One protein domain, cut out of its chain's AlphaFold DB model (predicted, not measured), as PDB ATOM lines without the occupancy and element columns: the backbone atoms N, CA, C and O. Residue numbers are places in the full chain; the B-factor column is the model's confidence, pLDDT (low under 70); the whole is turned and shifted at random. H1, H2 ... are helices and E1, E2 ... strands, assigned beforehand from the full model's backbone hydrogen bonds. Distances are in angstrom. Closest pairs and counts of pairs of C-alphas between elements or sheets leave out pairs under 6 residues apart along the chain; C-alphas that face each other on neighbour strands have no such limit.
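This is residues 22 to 110 of the 1047 residues of the protein "(diamondback moth) hypothetical protein" of Plutella xylostella (UniProt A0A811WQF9). What shape is seen first? A long helix, H1, sticks out as an arm from a small body of two hairpins, E1 with E2 and E3 with E4, and a shorter helix, H2. How is it made up? The 89 printed residues are of mixed class, in order H1, E1, E2, E3, E4, H2, with two antiparallel sheets; the whole is extended, radius of gyration of the C-alphas 22.2 A, spanning 76 by 30 by 23 A.

Where are the helices? H1, residues 22 to 45, 35.0 A long, begins at C-alpha 22 (2.535, -31.908, -52.579). H2, residues 92 to 103, ends at C-alpha 103 (34.510, -28.499, -14.573). And the strands? E1 is residues 52 to 56, E2 59 to 63, E3 79 to 83, E4 86 to 90.

Which strands pair? Hairpin E1 and E2 has N 54 and O 61 within hydrogen-bond range, 2.8 A; hairpin E3 and E4 has N 83 and O 86, 2.8 A. And the helices? Every O i to N i+4 pair in both is within range. H1 and H2 are apart; the closest C-alphas of E3 and H2, Phe 79 and Thr 92, are 6.4 A apart.

Which link is long? E2 to E3, 15 residues. Where is confidence low? Residues 22 to 25 and 40 to 49 are under 70; the printed part has no cut.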
ATOM      1  N   TRP A  22       1.256 -32.599 -52.788       53.72
ATOM      2  CA  TRP A  22       2.535 -31.908 -52.579       53.72
ATOM      3  C   TRP A  22       2.594 -31.112 -51.272       53.72
ATOM      4  O   TRP A  22       3.686 -30.894 -50.749       53.72
ATOM      5  N   ARG A  23       1.446 -30.707 -50.713       57.50
ATOM      6  CA  ARG A  23       1.411 -29.857 -49.514       57.50
ATOM      7  C   ARG A  23       1.819 -30.626 -48.254       57.50
ATOM      8  O   ARG A  23       2.665 -30.149 -47.498       57.50
ATOM      9  N   ASP A  24       1.329 -31.855 -48.107       63.97
ATOM     10  CA  ASP A  24       1.614 -32.707 -46.943       63.97
ATOM     11  C   ASP A  24       3.083 -33.161 -46.897       63.97
ATOM     12  O   ASP A  24       3.699 -33.212 -45.832       63.97
ATOM     13  N   LYS A  25       3.691 -33.413 -48.066       64.88
ATOM     14  CA  LYS A  25       5.111 -33.791 -48.168       64.88
ATOM     15  C   LYS A  25       6.052 -32.662 -47.738       64.88
ATOM     16  O   LYS A  25       7.059 -32.936 -47.093       64.88
ATOM     17  N   ILE A  26       5.721 -31.407 -48.049       78.56
ATOM     18  CA  ILE A  26       6.520 -30.246 -47.623       78.56
ATOM     19  C   ILE A  26       6.386 -30.025 -46.108       78.56
ATOM     20  O   ILE A  26       7.394 -29.796 -45.442       78.56
ATOM     21  N   GLY A  27       5.178 -30.173 -45.550       82.31
ATOM     22  CA  GLY A  27       4.960 -30.119 -44.098       82.31
ATOM     23  C   GLY A  27       5.780 -31.168 -43.341       82.31
ATOM     24  O   GLY A  27       6.462 -30.837 -42.373       82.31
ATOM     25  N   PHE A  28       5.800 -32.412 -43.832       77.81
ATOM     26  CA  PHE A  28       6.590 -33.489 -43.232       77.81
ATOM     27  C   PHE A  28       8.101 -33.203 -43.259       77.81
ATOM     28  O   PHE A  28       8.771 -33.355 -42.239       77.81
ATOM     29  N   VAL A  29       8.643 -32.728 -44.389       81.94
ATOM     30  CA  VAL A  29      10.071 -32.373 -44.501       81.94
ATOM     31  C   VAL A  29      10.449 -31.250 -43.530       81.94
ATOM     32  O   VAL A  29      11.480 -31.347 -42.868       81.94
ATOM     33  N   LEU A  30       9.611 -30.218 -43.384       82.62
ATOM     34  CA  LEU A  30       9.871 -29.123 -42.442       82.62
ATOM     35  C   LEU A  30       9.807 -29.583 -40.976       82.62
ATOM     36  O   LEU A  30      10.669 -29.191 -40.189       82.62
ATOM     37  N   CYS A  31       8.870 -30.468 -40.614       78.38
ATOM     38  CA  CYS A  31       8.836 -31.076 -39.279       78.38
ATOM     39  C   CYS A  31      10.075 -31.938 -38.989       78.38
ATOM     40  O   CYS A  31      10.615 -31.862 -37.888       78.38
ATOM     41  N   VAL A  32      10.557 -32.726 -39.958       82.25
ATOM     42  CA  VAL A  32      11.781 -33.530 -39.792       82.25
ATOM     43  C   VAL A  32      13.011 -32.635 -39.628       82.25
ATOM     44  O   VAL A  32      13.837 -32.901 -38.758       82.25
ATOM     45  N   VAL A  33      13.125 -31.547 -40.396       85.75
ATOM     46  CA  VAL A  33      14.240 -30.591 -40.264       85.75
ATOM     47  C   VAL A  33      14.222 -29.892 -38.900       85.75
ATOM     48  O   VAL A  33      15.255 -29.848 -38.239       85.75
ATOM     49  N   ASP A  34      13.069 -29.411 -38.432       81.31
ATOM     50  CA  ASP A  34      12.949 -28.770 -37.113       81.31
ATOM     51  C   ASP A  34      13.189 -29.763 -35.954       81.31
ATOM     52  O   ASP A  34      13.833 -29.425 -34.960       81.31
ATOM     53  N   PHE A  35      12.773 -31.026 -36.102       83.75
ATOM     54  CA  PHE A  35      13.076 -32.096 -35.144       83.75
ATOM     55  C   PHE A  35      14.576 -32.434 -35.096       83.75
ATOM     56  O   PHE A  35      15.146 -32.536 -34.011       83.75
ATOM     57  N   VAL A  36      15.245 -32.531 -36.251       81.69
ATOM     58  CA  VAL A  36      16.702 -32.738 -36.331       81.69
ATOM     59  C   VAL A  36      17.463 -31.544 -35.751       81.69
ATOM     60  O   VAL A  36      18.406 -31.747 -34.988       81.69
ATOM     61  N   ILE A  37      17.035 -30.307 -36.024       82.88
ATOM     62  CA  ILE A  37      17.626 -29.104 -35.417       82.88
ATOM     63  C   ILE A  37      17.451 -29.131 -33.894       82.88
ATOM     64  O   ILE A  37      18.422 -28.898 -33.177       82.88
ATOM     65  N   LYS A  38      16.268 -29.490 -33.378       76.25
ATOM     66  CA  LYS A  38      16.021 -29.627 -31.932       76.25
ATOM     67  C   LYS A  38      16.854 -30.732 -31.284       76.25
ATOM     68  O   LYS A  38      17.352 -30.515 -30.183       76.25
ATOM     69  N   ILE A  39      17.068 -31.866 -31.957       74.38
ATOM     70  CA  ILE A  39      17.981 -32.924 -31.487       74.38
ATOM     71  C   ILE A  39      19.425 -32.421 -31.459       74.38
ATOM     72  O   ILE A  39      20.094 -32.576 -30.442       74.38
ATOM     73  N   LEU A  40      19.903 -31.769 -32.522       68.62
ATOM     74  CA  LEU A  40      21.257 -31.211 -32.564       68.62
ATOM     75  C   LEU A  40      21.462 -30.134 -31.485       68.62
ATOM     76  O   LEU A  40      22.522 -30.096 -30.858       68.62
ATOM     77  N   PHE A  41      20.442 -29.318 -31.207       65.56
ATOM     78  CA  PHE A  41      20.449 -28.321 -30.131       65.56
ATOM     79  C   PHE A  41      20.442 -28.970 -28.731       65.56
ATOM     80  O   PHE A  41      21.224 -28.582 -27.869       65.56
ATOM     81  N   TYR A  42      19.652 -30.027 -28.502       53.03
ATOM     82  CA  TYR A  42      19.689 -30.795 -27.247       53.03
ATOM     83  C   TYR A  42      21.020 -31.541 -27.042       53.03
ATOM     84  O   TYR A  42      21.566 -31.544 -25.939       53.03
ATOM     85  N   CYS A  43      21.589 -32.124 -28.098       50.34
ATOM     86  CA  CYS A  43      22.896 -32.783 -28.057       50.34
ATOM     87  C   CYS A  43      24.062 -31.808 -27.828       50.34
ATOM     88  O   CYS A  43      25.104 -32.236 -27.340       50.34
ATOM     89  N   THR A  44      23.899 -30.518 -28.146       50.91
ATOM     90  CA  THR A  44      24.909 -29.476 -27.870       50.91
ATOM     91  C   THR A  44      24.707 -28.756 -26.535       50.91
ATOM     92  O   THR A  44      25.654 -28.143 -26.047       50.91
ATOM     93  N   ILE A  45      23.521 -28.850 -25.921       51.53
ATOM     94  CA  ILE A  45      23.201 -28.226 -24.623       51.53
ATOM     95  C   ILE A  45      23.310 -29.200 -23.440       51.53
ATOM     96  O   ILE A  45      23.473 -28.751 -22.308       51.53
ATOM     97  N   ASN A  46      23.304 -30.517 -23.669       44.53
ATOM     98  CA  ASN A  46      23.679 -31.474 -22.626       44.53
ATOM     99  C   ASN A  46      25.132 -31.228 -22.187       44.53
ATOM    100  O   ASN A  46      26.071 -31.593 -22.896       44.53
ATOM    101  N   GLU A  47      25.295 -30.614 -21.010       51.31
ATOM    102  CA  GLU A  47      26.584 -30.323 -20.380       51.31
ATOM    103  C   GLU A  47      27.490 -31.556 -20.437       51.31
ATOM    104  O   GLU A  47      27.258 -32.558 -19.754       51.31
ATOM    105  N   MET A  48      28.551 -31.486 -21.246       52.66
ATOM    106  CA  MET A  48      29.566 -32.532 -21.273       52.66
ATOM    107  C   MET A  48      30.328 -32.506 -19.951       52.66
ATOM    108  O   MET A  48      31.328 -31.803 -19.809       52.66
ATOM    109  N   ALA A  49      29.835 -33.274 -18.977       65.50
ATOM    110  CA  ALA A  49      30.412 -33.408 -17.651       65.50
ATOM    111  C   ALA A  49      31.883 -33.838 -17.766       65.50
ATOM    112  O   ALA A  49      32.208 -35.007 -18.000       65.50
ATOM    113  N   THR A  50      32.787 -32.869 -17.617       85.06
ATOM    114  CA  THR A  50      34.229 -33.043 -17.815       85.06
ATOM    115  C   THR A  50      34.826 -33.823 -16.648       85.06
ATOM    116  O   THR A  50      35.344 -33.271 -15.677       85.06
ATOM    117  N   ASN A  51      34.713 -35.146 -16.724       93.38
ATOM    118  CA  ASN A  51      35.255 -36.060 -15.731       93.38
ATOM    119  C   ASN A  51      36.788 -36.080 -15.788       93.38
ATOM    120  O   ASN A  51      37.390 -36.289 -16.843       93.38
ATOM    121  N   PHE A  52      37.432 -35.900 -14.634       94.38
ATOM    122  CA  PHE A  52      38.889 -35.943 -14.520       94.38
ATOM    123  C   PHE A  52      39.355 -37.348 -14.139       94.38
ATOM    124  O   PHE A  52      38.852 -37.940 -13.185       94.38
ATOM    125  N   PHE A  53      40.358 -37.867 -14.846       94.50
ATOM    126  CA  PHE A  53      40.912 -39.200 -14.606       94.50
ATOM    127  C   PHE A  53      42.407 -39.143 -14.289       94.50
ATOM    128  O   PHE A  53      43.163 -38.357 -14.861       94.50
ATOM    129  N   ILE A  54      42.852 -40.020 -13.391       92.00
ATOM    130  CA  ILE A  54      44.253 -40.189 -13.003       92.00
ATOM    131  C   ILE A  54      44.699 -41.599 -13.386       92.00
ATOM    132  O   ILE A  54      44.117 -42.593 -12.953       92.00
ATOM    133  N   HIS A  55      45.763 -41.696 -14.184       90.06
ATOM    134  CA  HIS A  55      46.349 -42.980 -14.556       90.06
ATOM    135  C   HIS A  55      47.271 -43.507 -13.443       90.06
ATOM    136  O   HIS A  55      48.320 -42.920 -13.157       90.06
ATOM    137  N   LYS A  56      46.909 -44.635 -12.820       86.00
ATOM    138  CA  LYS A  56      47.697 -45.301 -11.769       86.00
ATOM    139  C   LYS A  56      47.669 -46.816 -11.958       86.00
ATOM    140  O   LYS A  56      46.627 -47.399 -12.224       86.00
ATOM    141  N   SER A  57      48.822 -47.469 -11.797       83.94
ATOM    142  CA  SER A  57      48.952 -48.938 -11.858       83.94
ATOM    143  C   SER A  57      48.368 -49.589 -13.130       83.94
ATOM    144  O   SER A  57      47.881 -50.714 -13.077       83.94
ATOM    145  N   GLY A  58      48.409 -48.889 -14.271       87.31
ATOM    146  CA  GLY A  58      47.874 -49.382 -15.548       87.31
ATOM    147  C   GLY A  58      46.351 -49.271 -15.698       87.31
ATOM    148  O   GLY A  58      45.786 -49.913 -16.582       87.31
ATOM    149  N   ARG A  59      45.676 -48.498 -14.838       90.75
ATOM    150  CA  ARG A  59      44.240 -48.203 -14.922       90.75
ATOM    151  C   ARG A  59      44.005 -46.696 -14.853       90.75
ATOM    152  O   ARG A  59      44.741 -45.979 -14.173       90.75
ATOM    153  N   TRP A  60      42.977 -46.228 -15.550       90.94
ATOM    154  CA  TRP A  60      42.416 -44.895 -15.347       90.94
ATOM    155  C   TRP A  60      41.431 -44.964 -14.186       90.94
ATOM    156  O   TRP A  60      40.590 -45.858 -14.152       90.94
ATOM    157  N   LEU A  61      41.573 -44.057 -13.225       95.06
ATOM    158  CA  LEU A  61      40.720 -43.964 -12.046       95.06
ATOM    159  C   LEU A  61      40.103 -42.568 -12.019       95.06
ATOM    160  O   LEU A  61      40.826 -41.581 -12.186       95.06
ATOM    161  N   GLN A  62      38.789 -42.477 -11.842       95.44
ATOM    162  CA  GLN A  62      38.091 -41.195 -11.787       95.44
ATOM    163  C   GLN A  62      38.475 -40.450 -10.501       95.44
ATOM    164  O   GLN A  62      38.566 -41.049  -9.427       95.44
ATOM    165  N   LEU A  63      38.744 -39.152 -10.630       96.44
ATOM    166  CA  LEU A  63      38.944 -38.236  -9.514       96.44
ATOM    167  C   LEU A  63      37.607 -37.565  -9.210       96.44
ATOM    168  O   LEU A  63      37.124 -36.743  -9.987       96.44
ATOM    169  N   ASP A  64      37.051 -37.884  -8.054       95.69
ATOM    170  CA  ASP A  64      35.909 -37.181  -7.500       95.69
ATOM    171  C   ASP A  64      36.349 -35.790  -7.008       95.69
ATOM    172  O   ASP A  64      37.267 -35.627  -6.191       95.69
ATOM    173  N   LEU A  65      35.695 -34.767  -7.559       95.19
ATOM    174  CA  LEU A  65      35.996 -33.370  -7.285       95.19
ATOM    175  C   LEU A  65      35.493 -32.913  -5.915       95.19
ATOM    176  O   LEU A  65      36.031 -31.939  -5.385       95.19
ATOM    177  N   GLU A  66      34.478 -33.555  -5.335       92.88
ATOM    178  CA  GLU A  66      33.936 -33.160  -4.037       92.88
ATOM    179  C   GLU A  66      34.931 -33.452  -2.923       92.88
ATOM    180  O   GLU A  66      35.348 -32.531  -2.213       92.88
ATOM    181  N   ASP A  67      35.367 -34.708  -2.828       91.06
ATOM    182  CA  ASP A  67      36.142 -35.202  -1.695       91.06
ATOM    183  C   ASP A  67      37.659 -35.292  -1.971       91.06
ATOM    184  O   ASP A  67      38.447 -35.603  -1.066       91.06
ATOM    185  N   ALA A  68      38.092 -35.019  -3.212       91.50
ATOM    186  CA  ALA A  68      39.399 -35.420  -3.755       91.50
ATOM    187  C   ALA A  68      39.639 -36.936  -3.685       91.50
ATOM    188  O   ALA A  68      40.789 -37.384  -3.692       91.50
ATOM    189  N   SER A  69      38.580 -37.740  -3.579       93.81
ATOM    190  CA  SER A  69      38.727 -39.187  -3.599       93.81
ATOM    191  C   SER A  69      39.089 -39.644  -5.018       93.81
ATOM    192  O   SER A  69      38.687 -39.039  -6.009       93.81
ATOM    193  N   ILE A  70      39.927 -40.671  -5.128       94.00
ATOM    194  CA  ILE A  70      40.167 -41.351  -6.403       94.00
ATOM    195  C   ILE A  70      39.555 -42.726  -6.243       94.00
ATOM    196  O   ILE A  70      39.867 -43.407  -5.258       94.00
ATOM    197  N   ASP A  71      38.722 -43.140  -7.192       92.31
ATOM    198  CA  ASP A  71      38.057 -44.433  -7.081       92.31
ATOM    199  C   ASP A  71      39.081 -45.580  -6.935       92.31
ATOM    200  O   ASP A  71      40.167 -45.584  -7.527       92.31
ATOM    201  N   GLY A  72      38.782 -46.519  -6.039       90.06
ATOM    202  CA  GLY A  72      39.686 -47.592  -5.624       90.06
ATOM    203  C   GLY A  72      40.892 -47.184  -4.754       90.06
ATOM    204  O   GLY A  72      41.657 -48.067  -4.355       90.06
ATOM    205  N   ILE A  73      41.098 -45.903  -4.406       90.69
ATOM    206  CA  ILE A  73      42.211 -45.451  -3.545       90.69
ATOM    207  C   ILE A  73      41.692 -44.907  -2.206       90.69
ATOM    208  O   ILE A  73      41.134 -43.820  -2.125       90.69
ATOM    209  N   ARG A  74      41.968 -45.635  -1.113       88.75
ATOM    210  CA  ARG A  74      41.568 -45.242   0.256       88.75
ATOM    211  C   ARG A  74      42.280 -43.996   0.805       88.75
ATOM    212  O   ARG A  74      41.784 -43.378   1.741       88.75
ATOM    213  N   GLU A  75      43.451 -43.653   0.277       90.12
ATOM    214  CA  GLU A  75      44.239 -42.496   0.718       90.12
ATOM    215  C   GLU A  75      44.008 -41.288  -0.194       90.12
ATOM    216  O   GLU A  75      44.153 -41.396  -1.414       90.12
ATOM    217  N   LYS A  76      43.720 -40.115   0.393       89.06
ATOM    218  CA  LYS A  76      43.573 -38.874  -0.380       89.06
ATOM    219  C   LYS A  76      44.890 -38.552  -1.121       89.06
ATOM    220  O   LYS A  76      45.950 -38.513  -0.484       89.06
ATOM    221  N   PRO A  77      44.856 -38.304  -2.443       89.06
ATOM    222  CA  PRO A  77      46.044 -38.051  -3.245       89.06
ATOM    223  C   PRO A  77      46.771 -36.786  -2.785       89.06
ATOM    224  O   PRO A  77      46.175 -35.726  -2.574       89.06
ATOM    225  N   ARG A  78      48.100 -36.895  -2.689       93.12
ATOM    226  CA  ARG A  78      48.998 -35.751  -2.532       93.12
ATOM    227  C   ARG A  78      49.528 -35.359  -3.898       93.12
ATOM    228  O   ARG A  78      50.239 -36.133  -4.535       93.12
ATOM    229  N   PHE A  79      49.206 -34.149  -4.322       91.88
ATOM    230  CA  PHE A  79      49.677 -33.618  -5.589       91.88
ATOM    231  C   PHE A  79      51.068 -33.005  -5.418       91.88
ATOM    232  O   PHE A  79      51.320 -32.238  -4.486       91.88
ATOM    233  N   LEU A  80      51.976 -33.357  -6.323       92.19
ATOM    234  CA  LEU A  80      53.365 -32.912  -6.319       92.19
ATOM    235  C   LEU A  80      53.652 -32.130  -7.599       92.19
ATOM    236  O   LEU A  80      53.189 -32.507  -8.671       92.19
ATOM    237  N   TYR A  81      54.466 -31.083  -7.498       89.62
ATOM    238  CA  TYR A  81      55.004 -30.373  -8.657       89.62
ATOM    239  C   TYR A  81      56.494 -30.093  -8.482       89.62
ATOM    240  O   TYR A  81      56.986 -29.938  -7.363       89.62
ATOM    241  N   VAL A  82      57.225 -30.035  -9.595       87.94
ATOM    242  CA  VAL A  82      58.651 -29.694  -9.586       87.94
ATOM    243  C   VAL A  82      58.800 -28.197  -9.826       87.94
ATOM    244  O   VAL A  82      58.492 -27.689 -10.898       87.94
ATOM    245  N   SER A  83      59.303 -27.485  -8.822       88.19
ATOM    246  CA  SER A  83      59.564 -26.048  -8.864       88.19
ATOM    247  C   SER A  83      61.038 -25.796  -8.569       88.19
ATOM    248  O   SER A  83      61.539 -26.164  -7.506       88.19
ATOM    249  N   LYS A  84      61.760 -25.186  -9.520       89.69
ATOM    250  CA  LYS A  84      63.199 -24.863  -9.398       89.69
ATOM    251  C   LYS A  84      64.077 -26.069  -9.002       89.69
ATOM    252  O   LYS A  84      64.986 -25.936  -8.191       89.69
ATOM    253  N   GLY A  85      63.770 -27.256  -9.530       91.12
ATOM    254  CA  GLY A  85      64.467 -28.506  -9.190       91.12
ATOM    255  C   GLY A  85      64.099 -29.110  -7.826       91.12
ATOM    256  O   GLY A  85      64.623 -30.161  -7.476       91.12
ATOM    257  N   THR A  86      63.186 -28.493  -7.070       84.44
ATOM    258  CA  THR A  86      62.643 -29.040  -5.816       84.44
ATOM    259  C   THR A  86      61.246 -29.608  -6.039       84.44
ATOM    260  O   THR A  86      60.415 -28.971  -6.685       84.44
ATOM    261  N   VAL A  87      60.974 -30.801  -5.508       90.44
ATOM    262  CA  VAL A  87      59.612 -31.352  -5.459       90.44
ATOM    263  C   VAL A  87      58.875 -30.674  -4.308       90.44
ATOM    264  O   VAL A  87      59.340 -30.709  -3.171       90.44
ATOM    265  N   GLN A  88      57.737 -30.055  -4.600       95.38
ATOM    266  CA  GLN A  88      56.888 -29.386  -3.617       95.38
ATOM    267  C   GLN A  88      55.498 -30.025  -3.617       95.38
ATOM    268  O   GLN A  88      55.003 -30.464  -4.656       95.38
ATOM    269  N   VAL A  89      54.874 -30.093  -2.440       94.00
ATOM    270  CA  VAL A  89      53.505 -30.601  -2.272       94.00
ATOM    271  C   VAL A  89      52.533 -29.442  -2.475       94.00
ATOM    272  O   VAL A  89      52.639 -28.434  -1.778       94.00
ATOM    273  N   ILE A  90      51.583 -29.576  -3.401       95.06
ATOM    274  CA  ILE A  90      50.481 -28.616  -3.540       95.06
ATOM    275  C   ILE A  90      49.348 -29.049  -2.600       95.06
ATOM    276  O   ILE A  90      48.969 -30.223  -2.620       95.06
ATOM    277  N   PRO A  91      48.767 -28.135  -1.799       94.12
ATOM    278  CA  PRO A  91      47.528 -28.401  -1.078       94.12
ATOM    279  C   PRO A  91      46.426 -28.876  -2.030       94.12
ATOM    280  O   PRO A  91      46.054 -28.162  -2.962       94.12
ATOM    281  N   THR A  92      45.871 -30.060  -1.770       93.19
ATOM    282  CA  THR A  92      44.823 -30.685  -2.594       93.19
ATOM    283  C   THR A  92      43.627 -29.758  -2.844       93.19
ATOM    284  O   THR A  92      43.082 -29.745  -3.942       93.19
ATOM    285  N   SER A  93      43.283 -28.895  -1.882       93.00
ATOM    286  CA  SER A  93      42.228 -27.880  -2.009       93.00
ATOM    287  C   SER A  93      42.466 -26.845  -3.118       93.00
ATOM    288  O   SER A  93      41.503 -26.391  -3.734       93.00
ATOM    289  N   LEU A  94      43.720 -26.478  -3.416       93.81
ATOM    290  CA  LEU A  94      44.026 -25.562  -4.522       93.81
ATOM    291  C   LEU A  94      43.811 -26.233  -5.877       93.81
ATOM    292  O   LEU A  94      43.278 -25.606  -6.786       93.81
ATOM    293  N   ILE A  95      44.186 -27.505  -6.008       93.75
ATOM    294  CA  ILE A  95      43.983 -28.251  -7.254       93.75
ATOM    295  C   ILE A  95      42.508 -28.563  -7.453       93.75
ATOM    296  O   ILE A  95      42.001 -28.287  -8.531       93.75
ATOM    297  N   LEU A  96      41.790 -29.000  -6.413       94.06
ATOM    298  CA  LEU A  96      40.337 -29.152  -6.488       94.06
ATOM    299  C   LEU A  96      39.633 -27.852  -6.877       94.06
ATOM    300  O   LEU A  96      38.760 -27.891  -7.731       94.06
ATOM    301  N   ARG A  97      40.018 -26.691  -6.327       94.50
ATOM    302  CA  ARG A  97      39.448 -25.403  -6.765       94.50
ATOM    303  C   ARG A  97      39.702 -25.144  -8.255       94.50
ATOM    304  O   ARG A  97      38.817 -24.634  -8.930       94.50
ATOM    305  N   GLY A  98      40.887 -25.486  -8.761       94.19
ATOM    306  CA  GLY A  98      41.215 -25.329 -10.177       94.19
ATOM    307  C   GLY A  98      40.455 -26.296 -11.086       94.19
ATOM    308  O   GLY A  98      39.961 -25.881 -12.127       94.19
ATOM    309  N   LEU A  99      40.324 -27.559 -10.674       94.81
ATOM    310  CA  LEU A  99      39.592 -28.588 -11.411       94.81
ATOM    311  C   LEU A  99      38.076 -28.365 -11.362       94.81
ATOM    312  O   LEU A  99      37.429 -28.538 -12.381       94.81
ATOM    313  N   LYS A 100      37.512 -27.902 -10.235       95.12
ATOM    314  CA  LYS A 100      36.097 -27.500 -10.144       95.12
ATOM    315  C   LYS A 100      35.774 -26.320 -11.055       95.12
ATOM    316  O   LYS A 100      34.770 -26.378 -11.743       95.12
ATOM    317  N   ALA A 101      36.637 -25.302 -11.106       93.25
ATOM    318  CA  ALA A 101      36.456 -24.193 -12.043       93.25
ATOM    319  C   ALA A 101      36.526 -24.672 -13.504       93.25
ATOM    320  O   ALA A 101      35.678 -24.314 -14.304       93.25
ATOM    321  N   LEU A 102      37.483 -25.547 -13.845       92.69
ATOM    322  CA  LEU A 102      37.524 -26.166 -15.175       92.69
ATOM    323  C   LEU A 102      36.284 -27.030 -15.463       92.69
ATOM    324  O   LEU A 102      35.841 -27.066 -16.605       92.69
ATOM    325  N   HIS A 103      35.721 -27.690 -14.445       92.81
ATOM    326  CA  HIS A 103      34.510 -28.499 -14.573       92.81
ATOM    327  C   HIS A 103      33.278 -27.653 -14.908       92.81
ATOM    328  O   HIS A 103      32.526 -28.008 -15.807       92.81
ATOM    329  N   SER A 104      33.114 -26.511 -14.234       92.25
ATOM    330  CA  SER A 104      32.015 -25.562 -14.464       92.25
ATOM    331  C   SER A 104      32.242 -24.609 -15.648       92.25
ATOM    332  O   SER A 104      31.532 -23.615 -15.781       92.25
ATOM    333  N   GLY A 105      33.263 -24.844 -16.484       90.94
ATOM    334  CA  GLY A 105      33.635 -23.946 -17.587       90.94
ATOM    335  C   GLY A 105      34.188 -22.579 -17.146       90.94
ATOM    336  O   GLY A 105      34.473 -21.717 -17.980       90.94
ATOM    337  N   GLU A 106      34.384 -22.360 -15.845       92.69
ATOM    338  CA  GLU A 106      34.911 -21.121 -15.290       92.69
ATOM    339  C   GLU A 106      36.425 -20.971 -15.495       92.69
ATOM    340  O   GLU A 106      37.235 -21.900 -15.389       92.69
ATOM    341  N   LYS A 107      36.860 -19.721 -15.685       86.88
ATOM    342  CA  LYS A 107      38.285 -19.377 -15.720       86.88
ATOM    343  C   LYS A 107      38.895 -19.552 -14.330       86.88
ATOM    344  O   LYS A 107      38.803 -18.664 -13.484       86.88
ATOM    345  N   SER A 108      39.572 -20.679 -14.119       87.88
ATOM    346  CA  SER A 108      40.271 -20.997 -12.873       87.88
ATOM    347  C   SER A 108      41.127 -19.832 -12.354       87.88
ATOM    348  O   SER A 108      42.140 -19.446 -12.943       87.88
ATOM    349  N   ALA A 109      40.762 -19.315 -11.176       70.81
ATOM    350  CA  ALA A 109      41.551 -18.322 -10.445       70.81
ATOM    351  C   ALA A 109      42.893 -18.884  -9.920       70.81
ATOM    352  O   ALA A 109      43.747 -18.132  -9.437       70.81
ATOM    353  N   VAL A 110      43.100 -20.203 -10.014       72.25
ATOM    354  CA  VAL A 110      44.373 -20.863  -9.715       72.25
ATOM    355  C   VAL A 110      45.323 -20.594 -10.878       72.25
ATOM    356  O   VAL A 110      45.362 -21.332 -11.857       72.25
TER     357      VAL A 110